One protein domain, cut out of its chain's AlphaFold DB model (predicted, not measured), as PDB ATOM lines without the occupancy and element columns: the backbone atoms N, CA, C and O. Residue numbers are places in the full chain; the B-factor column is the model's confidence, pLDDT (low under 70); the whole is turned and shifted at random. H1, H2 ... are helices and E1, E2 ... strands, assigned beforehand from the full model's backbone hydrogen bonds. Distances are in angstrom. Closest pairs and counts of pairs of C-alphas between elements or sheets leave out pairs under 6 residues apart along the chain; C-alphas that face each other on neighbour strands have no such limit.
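Overview. This is residues 10 to 64 and 164 to 249 of the 362 residues of the protein "Glyoxalase_6 domain-containing protein" of Klenkia taihuensis (UniProt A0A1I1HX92). One twisted sheet of seven strands forms a wall, and three helices, H1, H2 and H3, lie in a row over one face of it, each running along the strands under it; the other face is bare of named helices. The residues before a cut in the printed part give E1, E3 and E2, with H1 over E3 and E2, and those after it continue the same sheet with E6, E7, E5 and E4, with H2 over E6 and E7 and H3 over E5. There are 141 printed residues with three named helices and seven named strands, in the order E1 H1 E2 E3 E4 E5 H2 E6 E7 H3 along the chain; the sheet's order is E1 - E3 - E2 - E6 - E7 - E5 - E4, all antiparallel. The class is mixed, helices and strands, and the whole is compact, with a radius of gyration of the C-alphas of 14.9 A and spans of 44 by 31 by 26 A.

Arrangement. E1, residues 14 to 20, is an edge strand and the antiparallel neighbour of E3, residues 49 to 54, with N 17 and O 52 3.0 A apart, within hydrogen-bond range. H1, residues 24 to 37, is on the sheet at a height of 8.6 A, over E3 and E2, residues 42 to 46, and along the strands, at 11 degrees to E3 on the local plane. The closest C-alphas of H1 and E2 are those of Leu 24 and Arg 46, 5.7 A apart. E2 and E3 form a hairpin, with N 44 and O 51 at 3.0 A. E1, H1 and E2 make a split strand-helix-strand unit, two strands running the same way with E3 between them in the sheet, and its crossover is right-handed. After the cut, E4, residues 170 to 173, is the other edge strand and forms a hairpin with E5, residues 175 to 181, with N 171 and O 177 at 2.9 A. H2, residues 185 to 195, is on the sheet at a height of 9.4 A, over E6, residues 202 to 206, and E7, residues 209 to 213, at 7 degrees to E6 on the local plane. H1 and H2 touch, closest at the C-alphas of Arg 25 and Ala 193, 5.4 A, at a shallow tilt of 12 degrees, opposite ways. E5, H2 and E6 make a second split unit, with E7 between its strands, also right-handed. E6 and E7 form a hairpin, with N 204 and O 211 at 2.8 A. E6 is also the antiparallel neighbour of E2, with N 45 and O 203 at 2.8 A, and E7 that of E5, with N 212 and O 178 at 2.8 A. H3, residues 227 to 243, is on the sheet at a height of 9.6 A, over E5, at 2 degrees to it on the local plane; E4 is only just not under it, with 2 of its C-alphas falling there. H2 and H3 touch, closest at the C-alphas of Val 192 and Ile 237, 5.9 A, at a steep tilt of 39 degrees, opposite ways, while H1 and H3 are apart. The three helices on the same face give two layers, helices over a sheet. Every O i to N i+4 pair is within hydrogen-bond range in H2 and H3, and 9 of 10 are in H1.

Along the chain. E1 begins at C-alpha 14, (-1.552, 16.650, 5.933), and is 18.9 A long. H1 is 20.3 A long, E2 13.4 A and E3 16.1 A. E4 is 9.2 A, and E5, 19.3 A, begins at C-alpha 175, (20.987, 14.774, -9.156). H2 is 15.7 A, E6 13.3 A and E7 13.2 A. H3, 24.5 A, ends at C-alpha 243, (11.793, -7.017, -14.553).

Size, cuts and confidence. The C-alphas of Pro 59 and Glu 165 are the two farthest apart, 44.2 A. Residues 65 to 163 are not printed, and C-alphas 64 and 164 are 39.4 A apart across the cut. The link from E7 to H3, residues 214 to 226, is long. The mean pLDDT of the printed part is 96.1, and no printed residue is under 70.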
ATOM      1  N   THR A  10      -0.037  18.430  11.937       91.94
ATOM      2  CA  THR A  10      -0.657  18.831  10.668       91.94
ATOM      3  C   THR A  10       0.249  19.834   9.965       91.94
ATOM      4  O   THR A  10       0.733  20.760  10.611       91.94
ATOM      5  N   LEU A  11       0.512  19.619   8.674       90.81
ATOM      6  CA  LEU A  11       1.256  20.540   7.815       90.81
ATOM      7  C   LEU A  11       0.539  20.719   6.479       90.81
ATOM      8  O   LEU A  11       0.457  19.777   5.690       90.81
ATOM      9  N   ASP A  12       0.036  21.927   6.224       85.19
ATOM     10  CA  ASP A  12      -0.734  22.279   5.025       85.19
ATOM     11  C   ASP A  12      -1.877  21.270   4.763       85.19
ATOM     12  O   ASP A  12      -2.137  20.862   3.630       85.19
ATOM     13  N   GLY A  13      -2.549  20.840   5.840       85.88
ATOM     14  CA  GLY A  13      -3.668  19.890   5.808       85.88
ATOM     15  C   GLY A  13      -3.300  18.400   5.870       85.88
ATOM     16  O   GLY A  13      -4.206  17.578   6.000       85.88
ATOM     17  N   ASP A  14      -2.012  18.042   5.833       90.25
ATOM     18  CA  ASP A  14      -1.552  16.650   5.933       90.25
ATOM     19  C   ASP A  14      -1.199  16.261   7.362       90.25
ATOM     20  O   ASP A  14      -0.413  16.953   8.013       90.25
ATOM     21  N   VAL A  15      -1.663  15.095   7.814       94.06
ATOM     22  CA  VAL A  15      -1.129  14.471   9.028       94.06
ATOM     23  C   VAL A  15       0.251  13.908   8.693       94.06
ATOM     24  O   VAL A  15       0.389  12.986   7.887       94.06
ATOM     25  N   THR A  16       1.276  14.530   9.268       95.25
ATOM     26  CA  THR A  16       2.682  14.360   8.913       95.25
ATOM     27  C   THR A  16       3.501  13.931  10.126       95.25
ATOM     28  O   THR A  16       3.303  14.445  11.229       95.25
ATOM     29  N   GLY A  17       4.438  13.010   9.915       95.25
ATOM     30  CA  GLY A  17       5.352  12.530  10.945       95.25
ATOM     31  C   GLY A  17       6.637  11.973  10.346       95.25
ATOM     32  O   GLY A  17       6.632  11.447   9.233       95.25
ATOM     33  N   TRP A  18       7.749  12.100  11.068       96.69
ATOM     34  CA  TRP A  18       9.022  11.489  10.689       96.69
ATOM     35  C   TRP A  18       9.283  10.276  11.571       96.69
ATOM     36  O   TRP A  18       9.388  10.418  12.780       96.69
ATOM     37  N   SER A  19       9.442   9.092  10.996       96.50
ATOM     38  CA  SER A  19       9.851   7.911  11.760       96.50
ATOM     39  C   SER A  19      11.300   7.574  11.448       96.50
ATOM     40  O   SER A  19      11.627   7.246  10.308       96.50
ATOM     41  N   ALA A  20      12.170   7.633  12.454       96.19
ATOM     42  CA  ALA A  20      13.575   7.281  12.293       96.19
ATOM     43  C   ALA A  20      13.756   5.775  12.052       96.19
ATOM     44  O   ALA A  20      13.094   4.945  12.677       96.19
ATOM     45  N   THR A  21      14.694   5.428  11.179       96.25
ATOM     46  CA  THR A  21      15.100   4.049  10.886       96.25
ATOM     47  C   THR A  21      16.626   4.006  10.727       96.25
ATOM     48  O   THR A  21      17.248   5.031  10.441       96.25
ATOM     49  N   PRO A  22      17.276   2.850  10.946       96.19
ATOM     50  CA  PRO A  22      18.735   2.763  10.895       96.19
ATOM     51  C   PRO A  22      19.294   2.493   9.488       96.19
ATOM     52  O   PRO A  22      20.512   2.442   9.327       96.19
ATOM     53  N   SER A  23      18.444   2.238   8.486       96.75
ATOM     54  CA  SER A  23      18.869   2.000   7.102       96.75
ATOM     55  C   SER A  23      17.720   2.189   6.112       96.75
ATOM     56  O   SER A  23      16.546   2.157   6.487       96.75
ATOM     57  N   LEU A  24      18.047   2.283   4.818       97.62
ATOM     58  CA  LEU A  24      17.036   2.381   3.763       97.62
ATOM     59  C   LEU A  24      16.181   1.108   3.651       97.62
ATOM     60  O   LEU A  24      14.992   1.202   3.359       97.62
ATOM     61  N   ARG A  25      16.744  -0.070   3.948       97.62
ATOM     62  CA  ARG A  25      15.981  -1.327   4.009       97.62
ATOM     63  C   ARG A  25      14.898  -1.262   5.088       97.62
ATOM     64  O   ARG A  25      13.742  -1.554   4.810       97.62
ATOM     65  N   GLU A  26      15.251  -0.803   6.286       97.88
ATOM     66  CA  GLU A  26      14.285  -0.632   7.383       97.88
ATOM     67  C   GLU A  26      13.249   0.463   7.078       97.88
ATOM     68  O   GLU A  26      12.078   0.327   7.429       97.88
ATOM     69  N   SER A  27      13.636   1.522   6.356       98.38
ATOM     70  CA  SER A  27      12.684   2.507   5.821       98.38
ATOM     71  C   SER A  27      11.664   1.886   4.871       98.38
ATOM     72  O   SER A  27      10.486   2.240   4.926       98.38
ATOM     73  N   VAL A  28      12.083   0.949   4.014       98.50
ATOM     74  CA  VAL A  28      11.162   0.228   3.128       98.50
ATOM     75  C   VAL A  28      10.222  -0.679   3.919       98.50
ATOM     76  O   VAL A  28       9.025  -0.687   3.635       98.50
ATOM     77  N   GLU A  29      10.713  -1.400   4.926       98.31
ATOM     78  CA  GLU A  29       9.856  -2.253   5.760       98.31
ATOM     79  C   GLU A  29       8.796  -1.436   6.509       98.31
ATOM     80  O   GLU A  29       7.609  -1.774   6.476       98.31
ATOM     81  N   LEU A  30       9.176  -0.293   7.085       98.25
ATOM     82  CA  LEU A  30       8.212   0.632   7.675       98.25
ATOM     83  C   LEU A  30       7.207   1.156   6.640       98.25
ATOM     84  O   LEU A  30       6.008   1.213   6.915       98.25
ATOM     85  N   ALA A  31       7.669   1.522   5.443       98.38
ATOM     86  CA  ALA A  31       6.793   2.004   4.382       98.38
ATOM     87  C   ALA A  31       5.727   0.965   3.994       98.38
ATOM     88  O   ALA A  31       4.579   1.338   3.760       98.38
ATOM     89  N   ARG A  32       6.060  -0.334   3.987       97.75
ATOM     90  CA  ARG A  32       5.083  -1.414   3.755       97.75
ATOM     91  C   ARG A  32       3.995  -1.429   4.831       97.75
ATOM     92  O   ARG A  32       2.816  -1.432   4.487       97.75
ATOM     93  N   VAL A  33       4.381  -1.350   6.107       97.00
ATOM     94  CA  VAL A  33       3.445  -1.299   7.249       97.00
ATOM     95  C   VAL A  33       2.525  -0.076   7.174       97.00
ATOM     96  O   VAL A  33       1.339  -0.160   7.496       97.00
ATOM     97  N   VAL A  34       3.062   1.069   6.750       97.62
ATOM     98  CA  VAL A  34       2.276   2.294   6.560       97.62
ATOM     99  C   VAL A  34       1.287   2.134   5.404       97.62
ATOM    100  O   VAL A  34       0.109   2.436   5.579       97.62
ATOM    101  N   LEU A  35       1.724   1.618   4.251       97.19
ATOM    102  CA  LEU A  35       0.877   1.470   3.059       97.19
ATOM    103  C   LEU A  35      -0.231   0.418   3.221       97.19
ATOM    104  O   LEU A  35      -1.274   0.543   2.586       97.19
ATOM    105  N   GLU A  36      -0.058  -0.581   4.092       95.88
ATOM    106  CA  GLU A  36      -1.135  -1.514   4.464       95.88
ATOM    107  C   GLU A  36      -2.301  -0.810   5.181       95.88
ATOM    108  O   GLU A  36      -3.452  -1.230   5.059       95.88
ATOM    109  N   GLN A  37      -2.012   0.269   5.912       96.19
ATOM    110  CA  GLN A  37      -2.995   1.022   6.698       96.19
ATOM    111  C   GLN A  37      -3.498   2.274   5.971       96.19
ATOM    112  O   GLN A  37      -4.652   2.667   6.137       96.19
ATOM    113  N   ALA A  38      -2.642   2.893   5.159       96.38
ATOM    114  CA  ALA A  38      -2.928   4.085   4.375       96.38
ATOM    115  C   ALA A  38      -2.351   3.937   2.952       96.38
ATOM    116  O   ALA A  38      -1.273   4.463   2.670       96.38
ATOM    117  N   PRO A  39      -3.061   3.249   2.036       95.50
ATOM    118  CA  PRO A  39      -2.585   3.004   0.668       95.50
ATOM    119  C   PRO A  39      -2.305   4.276  -0.145       95.50
ATOM    120  O   PRO A  39      -1.488   4.255  -1.063       95.50
ATOM    121  N   ASP A  40      -2.965   5.381   0.211       94.44
ATOM    122  CA  ASP A  40      -2.817   6.686  -0.437       94.44
ATOM    123  C   ASP A  40      -1.743   7.580   0.219       94.44
ATOM    124  O   ASP A  40      -1.599   8.746  -0.152       94.44
ATOM    125  N   ALA A  41      -1.000   7.070   1.211       96.06
ATOM    126  CA  ALA A  41       0.037   7.840   1.890       96.06
ATOM    127  C   ALA A  41       1.180   8.231   0.935       96.06
ATOM    128  O   ALA A  41       1.619   7.447   0.091       96.06
ATOM    129  N   ALA A  42       1.703   9.444   1.113       97.12
ATOM    130  CA  ALA A  42       2.921   9.901   0.457       97.12
ATOM    131  C   ALA A  42       4.105   9.692   1.403       97.12
ATOM    132  O   ALA A  42       4.108  10.224   2.517       97.12
ATOM    133  N   LEU A  43       5.096   8.917   0.959       98.25
ATOM    134  CA  LEU A  43       6.249   8.532   1.772       98.25
ATOM    135  C   LEU A  43       7.547   9.003   1.123       98.25
ATOM    136  O   LEU A  43       7.740   8.780  -0.069       98.25
ATOM    137  N   ASP A  44       8.442   9.607   1.895       98.31
ATOM    138  CA  ASP A  44       9.794   9.961   1.446       98.31
ATOM    139  C   ASP A  44      10.792   9.174   2.302       98.31
ATOM    140  O   ASP A  44      10.992   9.459   3.486       98.31
ATOM    141  N   LEU A  45      11.352   8.111   1.724       98.50
ATOM    142  CA  LEU A  45      12.228   7.165   2.402       98.50
ATOM    143  C   LEU A  45      13.672   7.620   2.233       98.50
ATOM    144  O   LEU A  45      14.135   7.922   1.128       98.50
ATOM    145  N   ARG A  46      14.398   7.637   3.341       97.56
ATOM    146  CA  ARG A  46      15.828   7.925   3.421       97.56
ATOM    147  C   ARG A  46      16.496   6.821   4.225       97.56
ATOM    148  O   ARG A  46      15.828   6.059   4.921       97.56
ATOM    149  N   ALA A  47      17.822   6.751   4.184       96.19
ATOM    150  CA  ALA A  47      18.557   5.802   5.020       96.19
ATOM    151  C   ALA A  47      18.378   6.049   6.533       96.19
ATOM    152  O   ALA A  47      18.627   5.148   7.325       96.19
ATOM    153  N   THR A  48      17.947   7.252   6.922       96.12
ATOM    154  CA  THR A  48      17.788   7.695   8.315       96.12
ATOM    155  C   THR A  48      16.341   7.672   8.819       96.12
ATOM    156  O   THR A  48      16.095   7.955   9.994       96.12
ATOM    157  N   GLY A  49      15.368   7.396   7.950       97.06
ATOM    158  CA  GLY A  49      13.957   7.406   8.321       97.06
ATOM    159  C   GLY A  49      12.996   7.595   7.157       97.06
ATOM    160  O   GLY A  49      13.385   7.616   5.987       97.06
ATOM    161  N   VAL A  50      11.721   7.732   7.507       98.12
ATOM    162  CA  VAL A  50      10.601   7.902   6.580       98.12
ATOM    163  C   VAL A  50       9.800   9.131   6.983       98.12
ATOM    164  O   VAL A  50       9.280   9.195   8.100       98.12
ATOM    165  N   LEU A  51       9.654  10.085   6.062       97.50
ATOM    166  CA  LEU A  51       8.635  11.121   6.178       97.50
ATOM    167  C   LEU A  51       7.308  10.531   5.707       97.50
ATOM    168  O   LEU A  51       7.184  10.131   4.551       97.50
ATOM    169  N   VAL A  52       6.325  10.474   6.598       96.56
ATOM    170  CA  VAL A  52       4.992   9.939   6.318       96.56
ATOM    171  C   VAL A  52       4.000  11.086   6.239       96.56
ATOM    172  O   VAL A  52       3.922  11.893   7.163       96.56
ATOM    173  N   ARG A  53       3.217  11.138   5.159       95.38
ATOM    174  CA  ARG A  53       2.096  12.070   4.990       95.38
ATOM    175  C   ARG A  53       0.831  11.314   4.629       95.38
ATOM    176  O   ARG A  53       0.807  10.545   3.671       95.38
ATOM    177  N   THR A  54      -0.215  11.531   5.413       95.06
ATOM    178  CA  THR A  54      -1.466  10.766   5.372       95.06
ATOM    179  C   THR A  54      -2.650  11.647   5.795       95.06
ATOM    180  O   THR A  54      -2.481  12.785   6.234       95.06
ATOM    181  N   SER A  55      -3.873  11.139   5.645       93.00
ATOM    182  CA  SER A  55      -5.110  11.821   6.047       93.00
ATOM    183  C   SER A  55      -5.433  11.684   7.541       93.00
ATOM    184  O   SER A  55      -6.227  12.460   8.075       93.00
ATOM    185  N   ALA A  56      -4.834  10.709   8.228       92.38
ATOM    186  CA  ALA A  56      -5.047  10.440   9.647       92.38
ATOM    187  C   ALA A  56      -3.793   9.842  10.293       92.38
ATOM    188  O   ALA A  56      -3.016   9.166   9.623       92.38
ATOM    189  N   ALA A  57      -3.621  10.069  11.598       92.56
ATOM    190  CA  ALA A  57      -2.517   9.498  12.365       92.56
ATOM    191  C   ALA A  57      -2.560   7.963  12.326       92.56
ATOM    192  O   ALA A  57      -3.635   7.357  12.306       92.56
ATOM    193  N   LEU A  58      -1.379   7.347  12.315       91.81
ATOM    194  CA  LEU A  58      -1.200   5.899  12.260       91.81
ATOM    195  C   LEU A  58      -0.489   5.408  13.529       91.81
ATOM    196  O   LEU A  58       0.269   6.173  14.126       91.81
ATOM    197  N   PRO A  59      -0.673   4.136  13.930       90.44
ATOM    198  CA  PRO A  59      -0.009   3.530  15.084       90.44
ATOM    199  C   PRO A  59       1.466   3.191  14.788       90.44
ATOM    200  O   PRO A  59       1.915   2.062  14.980       90.44
ATOM    201  N   VAL A  60       2.220   4.172  14.296       88.62
ATOM    202  CA  VAL A  60       3.672   4.124  14.106       88.62
ATOM    203  C   VAL A  60       4.296   5.271  14.891       88.62
ATOM    204  O   VAL A  60       3.711   6.349  14.991       88.62
ATOM    205  N   LEU A  61       5.467   5.026  15.477       88.12
ATOM    206  CA  LEU A  61       6.172   6.046  16.243       88.12
ATOM    207  C   LEU A  61       6.689   7.125  15.294       88.12
ATOM    208  O   LEU A  61       7.382   6.815  14.327       88.12
ATOM    209  N   VAL A  62       6.393   8.382  15.599       89.50
ATOM    210  CA  VAL A  62       6.904   9.521  14.844       89.50
ATOM    211  C   VAL A  62       7.542  10.539  15.780       89.50
ATOM    212  O   VAL A  62       7.111  10.745  16.912       89.50
ATOM    213  N   ASP A  63       8.600  11.161  15.287       86.75
ATOM    214  CA  ASP A  63       9.268  12.309  15.866       86.75
ATOM    215  C   ASP A  63       8.665  13.588  15.251       86.75
ATOM    216  O   ASP A  63       8.746  13.774  14.027       86.75
ATOM    217  N   PRO A  64       8.054  14.476  16.059       83.50
ATOM    218  CA  PRO A  64       7.549  15.760  15.578       83.50
ATOM    219  C   PRO A  64       8.669  16.749  15.219       83.50
ATOM    220  O   PRO A  64       8.400  17.773  14.584       83.50
ATOM    221  N   GLY A 164      24.127   8.418 -17.996       95.12
ATOM    222  CA  GLY A 164      25.194   7.732 -18.722       95.12
ATOM    223  C   GLY A 164      24.689   6.533 -19.522       95.12
ATOM    224  O   GLY A 164      23.532   6.125 -19.405       95.12
ATOM    225  N   GLU A 165      25.566   5.963 -20.349       94.62
ATOM    226  CA  GLU A 165      25.277   4.747 -21.121       94.62
ATOM    227  C   GLU A 165      24.986   3.560 -20.182       94.62
ATOM    228  O   GLU A 165      25.715   3.337 -19.215       94.62
ATOM    229  N   GLY A 166      23.917   2.800 -20.443       93.56
ATOM    230  CA  GLY A 166      23.489   1.673 -19.605       93.56
ATOM    231  C   GLY A 166      22.549   2.037 -18.448       93.56
ATOM    232  O   GLY A 166      22.103   1.132 -17.736       93.56
ATOM    233  N   ALA A 167      22.232   3.322 -18.256       96.88
ATOM    234  CA  ALA A 167      21.248   3.822 -17.289       96.88
ATOM    235  C   ALA A 167      20.272   4.810 -17.956       96.88
ATOM    236  O   ALA A 167      20.085   5.935 -17.501       96.88
ATOM    237  N   GLU A 168      19.666   4.395 -19.068       96.69
ATOM    238  CA  GLU A 168      18.817   5.229 -19.930       96.69
ATOM    239  C   GLU A 168      17.565   5.794 -19.236       96.69
ATOM    240  O   GLU A 168      17.042   6.825 -19.659       96.69
ATOM    241  N   ASP A 169      17.093   5.147 -18.171       98.25
ATOM    242  CA  ASP A 169      15.940   5.587 -17.380       98.25
ATOM    243  C   ASP A 169      16.304   6.754 -16.435       98.25
ATOM    244  O   ASP A 169      15.414   7.398 -15.875       98.25
ATOM    245  N   TRP A 170      17.602   7.041 -16.256       98.56
ATOM    246  CA  TRP A 170      18.127   8.020 -15.305       98.56
ATOM    247  C   TRP A 170      18.583   9.315 -15.980       98.56
ATOM    248  O   TRP A 170      19.230   9.312 -17.029       98.56
ATOM    249  N   GLN A 171      18.301  10.438 -15.326       98.56
ATOM    250  CA  GLN A 171      18.667  11.781 -15.769       98.56
ATOM    251  C   GLN A 171      19.583  12.443 -14.740       98.56
ATOM    252  O   GLN A 171      19.358  12.315 -13.539       98.56
ATOM    253  N   ALA A 172      20.592  13.164 -15.217       97.75
ATOM    254  CA  ALA A 172      21.462  14.037 -14.441       97.75
ATOM    255  C   ALA A 172      20.866  15.458 -14.411       97.75
ATOM    256  O   ALA A 172      21.241  16.333 -15.193       97.75
ATOM    257  N   VAL A 173      19.900  15.676 -13.517       97.38
ATOM    258  CA  VAL A 173      19.217  16.965 -13.286       97.38
ATOM    259  C   VAL A 173      19.728  17.602 -11.988       97.38
ATOM    260  O   VAL A 173      19.008  17.672 -10.999       97.38
ATOM    261  N   PHE A 174      21.023  17.945 -11.950       96.25
ATOM    262  CA  PHE A 174      21.851  18.164 -10.739       96.25
ATOM    263  C   PHE A 174      21.931  16.971  -9.779       96.25
ATOM    264  O   PHE A 174      22.926  16.804  -9.088       96.25
ATOM    265  N   SER A 175      20.948  16.085  -9.781       96.69
ATOM    266  CA  SER A 175      20.987  14.774  -9.156       96.69
ATOM    267  C   SER A 175      20.857  13.674 -10.209       96.69
ATOM    268  O   SER A 175      20.295  13.915 -11.277       96.69
ATOM    269  N   ALA A 176      21.314  12.462  -9.894       97.88
ATOM    270  CA  ALA A 176      20.899  11.263 -10.604       97.88
ATOM    271  C   ALA A 176      19.474  10.901 -10.167       97.88
ATOM    272  O   ALA A 176      19.249  10.475  -9.030       97.88
ATOM    273  N   MET A 177      18.514  11.074 -11.076       98.56
ATOM    274  CA  MET A 177      17.096  10.872 -10.798       98.56
ATOM    275  C   MET A 177      16.447   9.934 -11.814       98.56
ATOM    276  O   MET A 177      16.663  10.068 -13.018       98.56
ATOM    277  N   ALA A 178      15.614   9.013 -11.332       98.75
ATOM    278  CA  ALA A 178      14.763   8.172 -12.167       98.75
ATOM    279  C   ALA A 178      13.339   8.139 -11.615       98.75
ATOM    280  O   ALA A 178      13.122   8.107 -10.404       98.75
ATOM    281  N   VAL A 179      12.361   8.130 -12.515       98.62
ATOM    282  CA  VAL A 179      10.939   8.129 -12.172       98.62
ATOM    283  C   VAL A 179      10.285   6.924 -12.827       98.62
ATOM    284  O   VAL A 179      10.389   6.742 -14.036       98.62
ATOM    285  N   TYR A 180       9.591   6.110 -12.035       98.81
ATOM    286  CA  TYR A 180       8.937   4.892 -12.499       98.81
ATOM    287  C   TYR A 180       7.448   4.896 -12.165       98.81
ATOM    288  O   TYR A 180       7.047   5.095 -11.017       98.81
ATOM    289  N   ARG A 181       6.616   4.598 -13.162       98.56
ATOM    290  CA  ARG A 181       5.200   4.266 -12.987       98.56
ATOM    291  C   ARG A 181       5.071   2.775 -12.696       98.56
ATOM    292  O   ARG A 181       5.571   1.948 -13.457       98.56
ATOM    293  N   THR A 182       4.403   2.421 -11.602       98.19
ATOM    294  CA  THR A 182       4.210   1.018 -11.204       98.19
ATOM    295  C   THR A 182       2.988   0.857 -10.298       98.19
ATOM    296  O   THR A 182       2.784   1.693  -9.419       98.19
ATOM    297  N   PRO A 183       2.178  -0.207 -10.455       96.94
ATOM    298  CA  PRO A 183       1.100  -0.519  -9.516       96.94
ATOM    299  C   PRO A 183       1.613  -1.068  -8.175       96.94
ATOM    300  O   PRO A 183       0.844  -1.128  -7.220       96.94
ATOM    301  N   GLU A 184       2.896  -1.440  -8.073       96.31
ATOM    302  CA  GLU A 184       3.503  -2.002  -6.859       96.31
ATOM    303  C   GLU A 184       4.697  -1.157  -6.337       96.31
ATOM    304  O   GLU A 184       5.818  -1.675  -6.257       96.31
ATOM    305  N   PRO A 185       4.514   0.128  -5.944       97.81
ATOM    306  CA  PRO A 185       5.617   1.002  -5.516       97.81
ATOM    307  C   PRO A 185       6.494   0.410  -4.404       97.81
ATOM    308  O   PRO A 185       7.718   0.440  -4.492       97.81
ATOM    309  N   ALA A 186       5.878  -0.206  -3.388       98.00
ATOM    310  CA  ALA A 186       6.596  -0.811  -2.266       98.00
ATOM    311  C   ALA A 186       7.470  -2.010  -2.682       98.00
ATOM    312  O   ALA A 186       8.524  -2.250  -2.093       98.00
ATOM    313  N   ARG A 187       7.055  -2.763  -3.710       98.31
ATOM    314  CA  ARG A 187       7.830  -3.894  -4.236       98.31
ATOM    315  C   ARG A 187       9.073  -3.410  -4.976       98.31
ATOM    316  O   ARG A 187      10.144  -3.983  -4.791       98.31
ATOM    317  N   LEU A 188       8.937  -2.346  -5.770       98.81
ATOM    318  CA  LEU A 188      10.075  -1.705  -6.426       98.81
ATOM    319  C   LEU A 188      11.034  -1.093  -5.396       98.81
ATOM    320  O   LEU A 188      12.235  -1.322  -5.484       98.81
ATOM    321  N   ALA A 189      10.515  -0.401  -4.378       98.75
ATOM    322  CA  ALA A 189      11.326   0.172  -3.304       98.75
ATOM    323  C   ALA A 189      12.204  -0.879  -2.602       98.75
ATOM    324  O   ALA A 189      13.390  -0.643  -2.379       98.75
ATOM    325  N   ALA A 190      11.647  -2.062  -2.320       98.62
ATOM    326  CA  ALA A 190      12.394  -3.173  -1.733       98.62
ATOM    327  C   ALA A 190      13.532  -3.654  -2.643       98.62
ATOM    328  O   ALA A 190      14.654  -3.824  -2.177       98.62
ATOM    329  N   ALA A 191      13.281  -3.807  -3.947       98.69
ATOM    330  CA  ALA A 191      14.330  -4.179  -4.896       98.69
ATOM    331  C   ALA A 191      15.443  -3.119  -4.979       98.69
ATOM    332  O   ALA A 191      16.621  -3.466  -5.019       98.69
ATOM    333  N   VAL A 192      15.083  -1.831  -4.956       98.75
ATOM    334  CA  VAL A 192      16.044  -0.719  -4.944       98.75
ATOM    335  C   VAL A 192      16.918  -0.758  -3.688       98.75
ATOM    336  O   VAL A 192      18.141  -0.668  -3.801       98.75
ATOM    337  N   ALA A 193      16.318  -0.943  -2.508       98.31
ATOM    338  CA  ALA A 193      17.040  -0.976  -1.235       98.31
ATOM    339  C   ALA A 193      18.066  -2.124  -1.143       98.31
ATOM    340  O   ALA A 193      19.082  -1.976  -0.470       98.31
ATOM    341  N   GLU A 194      17.851  -3.238  -1.850       98.00
ATOM    342  CA  GLU A 194      18.838  -4.327  -1.940       98.00
ATOM    343  C   GLU A 194      20.015  -4.015  -2.879       98.00
ATOM    344  O   GLU A 194      21.107  -4.557  -2.711       98.00
ATOM    345  N   LEU A 195      19.809  -3.160  -3.884       98.12
ATOM    346  CA  LEU A 195      20.780  -2.913  -4.960       98.12
ATOM    347  C   LEU A 195      21.640  -1.665  -4.755       98.12
ATOM    348  O   LEU A 195      22.733  -1.580  -5.324       98.12
ATOM    349  N   VAL A 196      21.137  -0.700  -3.987       96.69
ATOM    350  CA  VAL A 196      21.734   0.631  -3.810       96.69
ATOM    351  C   VAL A 196      23.067   0.619  -3.055       96.69
ATOM    352  O   VAL A 196      23.934   1.450  -3.327       96.69
ATOM    353  N   GLY A 197      23.264  -0.339  -2.144       92.50
ATOM    354  CA  GLY A 197      24.435  -0.367  -1.266       92.50
ATOM    355  C   GLY A 197      24.482   0.856  -0.345       92.50
ATOM    356  O   GLY A 197      23.468   1.218   0.245       92.50
ATOM    357  N   ASP A 198      25.651   1.491  -0.246       89.50
ATOM    358  CA  ASP A 198      25.891   2.644   0.636       89.50
ATOM    359  C   ASP A 198      25.628   4.005  -0.039       89.50
ATOM    360  O   ASP A 198      25.868   5.053   0.562       89.50
ATOM    361  N   LEU A 199      25.149   4.020  -1.291       93.12
ATOM    362  CA  LEU A 199      24.826   5.275  -1.969       93.12
ATOM    363  C   LEU A 199      23.653   5.976  -1.262       93.12
ATOM    364  O   LEU A 199      22.671   5.315  -0.908       93.12
ATOM    365  N   PRO A 200      23.694   7.310  -1.089       90.31
ATOM    366  CA  PRO A 200      22.672   8.059  -0.357       90.31
ATOM    367  C   PRO A 200      21.406   8.305  -1.201       90.31
ATOM    368  O   PRO A 200      20.955   9.437  -1.354       90.31
ATOM    369  N   LEU A 201      20.822   7.245  -1.762       97.06
ATOM    370  CA  LEU A 201      19.624   7.322  -2.595       97.06
ATOM    371  C   LEU A 201      18.363   7.484  -1.732       97.06
ATOM    372  O   LEU A 201      18.085   6.670  -0.850       97.06
ATOM    373  N   GLY A 202      17.569   8.510  -2.019       98.25
ATOM    374  CA  GLY A 202      16.199   8.642  -1.536       98.25
ATOM    375  C   GLY A 202      15.210   7.888  -2.428       98.25
ATOM    376  O   GLY A 202      15.404   7.795  -3.642       98.25
ATOM    377  N   ILE A 203      14.139   7.368  -1.824       98.69
ATOM    378  CA  ILE A 203      13.016   6.742  -2.535       98.69
ATOM    379  C   ILE A 203      11.729   7.448  -2.113       98.69
ATOM    380  O   ILE A 203      11.306   7.321  -0.965       98.69
ATOM    381  N   ASP A 204      11.072   8.149  -3.030       98.62
ATOM    382  CA  ASP A 204       9.781   8.776  -2.761       98.62
ATOM    383  C   ASP A 204       8.665   7.911  -3.367       98.62
ATOM    384  O   ASP A 204       8.649   7.629  -4.567       98.62
ATOM    385  N   LEU A 205       7.726   7.465  -2.528       98.56
ATOM    386  CA  LEU A 205       6.596   6.621  -2.910       98.56
ATOM    387  C   LEU A 205       5.314   7.442  -2.944       98.56
ATOM    388  O   LEU A 205       4.982   8.143  -1.982       98.56
ATOM    389  N   ARG A 206       4.583   7.329  -4.051       97.25
ATOM    390  CA  ARG A 206       3.218   7.840  -4.216       97.25
ATOM    391  C   ARG A 206       2.350   6.741  -4.837       97.25
ATOM    392  O   ARG A 206       2.894   5.802  -5.429       97.25
ATOM    393  N   PRO A 207       1.013   6.847  -4.777       95.25
ATOM    394  CA  PRO A 207       0.140   5.929  -5.500       95.25
ATOM    395  C   PRO A 207       0.515   5.862  -6.989       95.25
ATOM    396  O   PRO A 207       0.439   6.853  -7.715       95.25
ATOM    397  N   GLY A 208       0.966   4.689  -7.441       96.44
ATOM    398  CA  GLY A 208       1.338   4.458  -8.836       96.44
ATOM    399  C   GLY A 208       2.718   4.979  -9.275       96.44
ATOM    400  O   GLY A 208       3.014   4.918 -10.471       96.44
ATOM    401  N   LEU A 209       3.544   5.523  -8.371       97.88
ATOM    402  CA  LEU A 209       4.791   6.220  -8.719       97.88
ATOM    403  C   LEU A 209       5.914   5.955  -7.706       97.88
ATOM    404  O   LEU A 209       5.693   5.990  -6.495       97.88
ATOM    405  N   VAL A 210       7.129   5.778  -8.220       98.75
ATOM    406  CA  VAL A 210       8.379   5.778  -7.451       98.75
ATOM    407  C   VAL A 210       9.329   6.807  -8.056       98.75
ATOM    408  O   VAL A 210       9.582   6.765  -9.260       98.75
ATOM    409  N   VAL A 211       9.866   7.704  -7.232       98.69
ATOM    410  CA  VAL A 211      10.949   8.625  -7.610       98.69
ATOM    411  C   VAL A 211      12.208   8.219  -6.858       98.69
ATOM    412  O   VAL A 211      12.176   8.042  -5.642       98.69
ATOM    413  N   LEU A 212      13.305   8.053  -7.584       98.75
ATOM    414  CA  LEU A 212      14.631   7.782  -7.044       98.75
ATOM    415  C   LEU A 212      15.479   9.034  -7.214       98.75
ATOM    416  O   LEU A 212      15.521   9.566  -8.318       98.75
ATOM    417  N   ASP A 213      16.143   9.489  -6.155       98.00
ATOM    418  CA  ASP A 213      16.940  10.718  -6.166       98.00
ATOM    419  C   ASP A 213      18.221  10.545  -5.342       98.00
ATOM    420  O   ASP A 213      18.153  10.251  -4.149       98.00
ATOM    421  N   SER A 214      19.396  10.738  -5.953       96.50
ATOM    422  CA  SER A 214      20.679  10.706  -5.232       96.50
ATOM    423  C   SER A 214      20.926  11.922  -4.330       96.50
ATOM    424  O   SER A 214      21.829  11.897  -3.501       96.50
ATOM    425  N   GLY A 215      20.141  12.989  -4.478       94.94
ATOM    426  CA  GLY A 215      20.434  14.317  -3.957       94.94
ATOM    427  C   GLY A 215      21.433  15.085  -4.829       94.94
ATOM    428  O   GLY A 215      22.214  14.507  -5.586       94.94
ATOM    429  N   LYS A 216      21.402  16.418  -4.705       95.62
ATOM    430  CA  LYS A 216      22.237  17.343  -5.485       95.62
ATOM    431  C   LYS A 216      23.715  16.935  -5.476       95.62
ATOM    432  O   LYS A 216      24.300  16.788  -4.404       95.62
ATOM    433  N   ASP A 217      24.269  16.780  -6.675       95.25
ATOM    434  CA  ASP A 217      25.652  16.456  -7.037       95.25
ATOM    435  C   ASP A 217      26.223  15.164  -6.429       95.25
ATOM    436  O   ASP A 217      27.386  14.842  -6.649       95.25
ATOM    437  N   GLN A 218      25.445  14.389  -5.667       94.25
ATOM    438  CA  GLN A 218      25.970  13.211  -4.961       94.25
ATOM    439  C   GLN A 218      26.446  12.118  -5.924       94.25
ATOM    440  O   GLN A 218      27.253  11.275  -5.553       94.25
ATOM    441  N   TRP A 219      25.949  12.122  -7.158       94.00
ATOM    442  CA  TRP A 219      26.349  11.185  -8.201       94.00
ATOM    443  C   TRP A 219      27.679  11.550  -8.879       94.00
ATOM    444  O   TRP A 219      28.234  10.714  -9.595       94.00
ATOM    445  N   GLU A 220      28.171  12.780  -8.694       94.06
ATOM    446  CA  GLU A 220      29.396  13.254  -9.336       94.06
ATOM    447  C   GLU A 220      30.635  12.520  -8.806       94.06
ATOM    448  O   GLU A 220      30.694  12.058  -7.660       94.06
ATOM    449  N   ASP A 221      31.649  12.417  -9.667       93.56
ATOM    450  CA  ASP A 221      32.843  11.621  -9.398       93.56
ATOM    451  C   ASP A 221      33.572  12.087  -8.133       93.56
ATOM    452  O   ASP A 221      33.990  13.240  -8.011       93.56
ATOM    453  N   GLY A 222      33.735  11.168  -7.181       89.31
ATOM    454  CA  GLY A 222      34.474  11.423  -5.948       89.31
ATOM    455  C   GLY A 222      33.704  12.201  -4.878       89.31
ATOM    456  O   GLY A 222      34.297  12.500  -3.841       89.31
ATOM    457  N   VAL A 223      32.410  12.492  -5.075       90.62
ATOM    458  CA  VAL A 223      31.569  13.089  -4.021       90.62
ATOM    459  C   VAL A 223      31.195  12.039  -2.975       90.62
ATOM    460  O   VAL A 223      31.530  12.196  -1.802       90.62
ATOM    461  N   VAL A 224      30.561  10.939  -3.398       91.94
ATOM    462  CA  VAL A 224      30.247   9.788  -2.519       91.94
ATOM    463  C   VAL A 224      30.968   8.516  -2.934       91.94
ATOM    464  O   VAL A 224      31.331   7.697  -2.095       91.94
ATOM    465  N   ALA A 225      31.159   8.348  -4.237       93.50
ATOM    466  CA  ALA A 225      31.734   7.179  -4.876       93.50
ATOM    467  C   ALA A 225      32.279   7.591  -6.255       93.50
ATOM    468  O   ALA A 225      31.964   8.685  -6.738       93.50
ATOM    469  N   PRO A 226      33.084   6.744  -6.914       95.94
ATOM    470  CA  PRO A 226      33.369   6.907  -8.333       95.94
ATOM    471  C   PRO A 226      32.072   6.982  -9.149       95.94
ATOM    472  O   PRO A 226      31.158   6.181  -8.937       95.94
ATOM    473  N   ALA A 227      31.998   7.885 -10.128       93.69
ATOM    474  CA  ALA A 227      30.785   8.053 -10.940       93.69
ATOM    475  C   ALA A 227      30.386   6.757 -11.679       93.69
ATOM    476  O   ALA A 227      29.204   6.465 -11.870       93.69
ATOM    477  N   ALA A 228      31.372   5.929 -12.039       95.06
ATOM    478  CA  ALA A 228      31.150   4.619 -12.651       95.06
ATOM    479  C   ALA A 228      30.399   3.638 -11.728       95.06
ATOM    480  O   ALA A 228      29.602   2.835 -12.216       95.06
ATOM    481  N   ASP A 229      30.609   3.717 -10.410       95.81
ATOM    482  CA  ASP A 229      29.924   2.856  -9.441       95.81
ATOM    483  C   ASP A 229      28.460   3.282  -9.284       95.81
ATOM    484  O   ASP A 229      27.563   2.434  -9.268       95.81
ATOM    485  N   VAL A 230      28.200   4.596  -9.258       95.88
ATOM    486  CA  VAL A 230      26.837   5.150  -9.260       95.88
ATOM    487  C   VAL A 230      26.087   4.718 -10.521       95.88
ATOM    488  O   VAL A 230      24.962   4.222 -10.431       95.88
ATOM    489  N   LEU A 231      26.733   4.811 -11.687       97.12
ATOM    490  CA  LEU A 231      26.168   4.364 -12.961       97.12
ATOM    491  C   LEU A 231      25.867   2.855 -12.964       97.12
ATOM    492  O   LEU A 231      24.795   2.435 -13.407       97.12
ATOM    493  N   ALA A 232      26.767   2.028 -12.427       97.69
ATOM    494  CA  ALA A 232      26.558   0.585 -12.324       97.69
ATOM    495  C   ALA A 232      25.379   0.228 -11.399       97.69
ATOM    496  O   ALA A 232      24.593  -0.674 -11.705       97.69
ATOM    497  N   VAL A 233      25.215   0.942 -10.280       98.25
ATOM    498  CA  VAL A 233      24.055   0.784  -9.389       98.25
ATOM    499  C   VAL A 233      22.764   1.208 -10.093       98.25
ATOM    500  O   VAL A 233      21.803   0.435 -10.094       98.25
ATOM    501  N   ALA A 234      22.756   2.373 -10.747       98.38
ATOM    502  CA  ALA A 234      21.617   2.878 -11.511       98.38
ATOM    503  C   ALA A 234      21.166   1.887 -12.599       98.38
ATOM    504  O   ALA A 234      19.974   1.587 -12.706       98.38
ATOM    505  N   SER A 235      22.119   1.301 -13.334       98.50
ATOM    506  CA  SER A 235      21.865   0.283 -14.361       98.50
ATOM    507  C   SER A 235      21.192  -0.975 -13.792       98.50
ATOM    508  O   SER A 235      20.192  -1.456 -14.331       98.50
ATOM    509  N   ARG A 236      21.677  -1.487 -12.650       98.69
ATOM    510  CA  ARG A 236      21.069  -2.651 -11.976       98.69
ATOM    511  C   ARG A 236      19.663  -2.354 -11.462       98.69
ATOM    512  O   ARG A 236      18.781  -3.200 -11.600       98.69
ATOM    513  N   ILE A 237      19.449  -1.172 -10.884       98.75
ATOM    514  CA  ILE A 237      18.128  -0.740 -10.413       98.75
ATOM    515  C   ILE A 237      17.147  -0.649 -11.584       98.75
ATOM    516  O   ILE A 237      16.040  -1.170 -11.490       98.75
ATOM    517  N   GLN A 238      17.564  -0.041 -12.694       98.62
ATOM    518  CA  GLN A 238      16.773   0.035 -13.920       98.62
ATOM    519  C   GLN A 238      16.377  -1.361 -14.425       98.62
ATOM    520  O   GLN A 238      15.212  -1.596 -14.747       98.62
ATOM    521  N   ALA A 239      17.319  -2.309 -14.469       98.69
ATOM    522  CA  ALA A 239      17.020  -3.682 -14.873       98.69
ATOM    523  C   ALA A 239      15.963  -4.323 -13.955       98.69
ATOM    524  O   ALA A 239      14.962  -4.844 -14.443       98.69
ATOM    525  N   ALA A 240      16.124  -4.191 -12.635       98.69
ATOM    526  CA  ALA A 240      15.154  -4.698 -11.667       98.69
ATOM    527  C   ALA A 240      13.775  -4.024 -11.795       98.69
ATOM    528  O   ALA A 240      12.749  -4.693 -11.681       98.69
ATOM    529  N   ALA A 241      13.729  -2.718 -12.068       98.75
ATOM    530  CA  ALA A 241      12.481  -1.996 -12.299       98.75
ATOM    531  C   ALA A 241      11.729  -2.552 -13.518       98.75
ATOM    532  O   ALA A 241      10.530  -2.824 -13.433       98.75
ATOM    533  N   ARG A 242      12.444  -2.798 -14.623       98.19
ATOM    534  CA  ARG A 242      11.883  -3.385 -15.849       98.19
ATOM    535  C   ARG A 242      11.420  -4.829 -15.641       98.19
ATOM    536  O   ARG A 242      10.332  -5.175 -16.093       98.19
ATOM    537  N   ASP A 243      12.179  -5.640 -14.905       98.50
ATOM    538  CA  ASP A 243      11.793  -7.017 -14.553       98.50
ATOM    539  C   ASP A 243      10.515  -7.066 -13.698       98.50
ATOM    540  O   ASP A 243       9.714  -7.998 -13.800       98.50
ATOM    541  N   LEU A 244      10.289  -6.036 -12.876       98.50
ATOM    542  CA  LEU A 244       9.062  -5.845 -12.100       98.50
ATOM    543  C   LEU A 244       7.914  -5.216 -12.912       98.50
ATOM    544  O   LEU A 244       6.829  -5.010 -12.369       98.50
ATOM    545  N   GLY A 245       8.124  -4.918 -14.196       98.44
ATOM    546  CA  GLY A 245       7.124  -4.313 -15.077       98.44
ATOM    547  C   GLY A 245       6.884  -2.821 -14.834       98.44
ATOM    548  O   GLY A 245       5.877  -2.288 -15.302       98.44
ATOM    549  N   ALA A 246       7.773  -2.142 -14.104       98.69
ATOM    550  CA  ALA A 246       7.707  -0.697 -13.943       98.69
ATOM    551  C   ALA A 246       8.086   0.009 -15.255       98.69
ATOM    552  O   ALA A 246       8.963  -0.441 -15.993       98.69
ATOM    553  N   VAL A 247       7.427   1.131 -15.539       98.69
ATOM    554  CA  VAL A 247       7.649   1.922 -16.756       98.69
ATOM    555  C   VAL A 247       8.380   3.203 -16.384       98.69
ATOM    556  O   VAL A 247       7.854   4.001 -15.608       98.69
ATOM    557  N   ALA A 248       9.578   3.398 -16.929       98.56
ATOM    558  CA  ALA A 248      10.336   4.625 -16.732       98.56
ATOM    559  C   ALA A 248       9.670   5.821 -17.429       98.56
ATOM    560  O   ALA A 248       9.135   5.698 -18.532       98.56
ATOM    561  N   ASP A 249       9.745   6.981 -16.787       97.88
ATOM    562  CA  ASP A 249       9.325   8.274 -17.317       97.88
ATOM    563  C   ASP A 249      10.530   9.232 -17.300       97.88
ATOM    564  O   ASP A 249      10.687  10.018 -16.364       97.88
TER     565      ASP A 249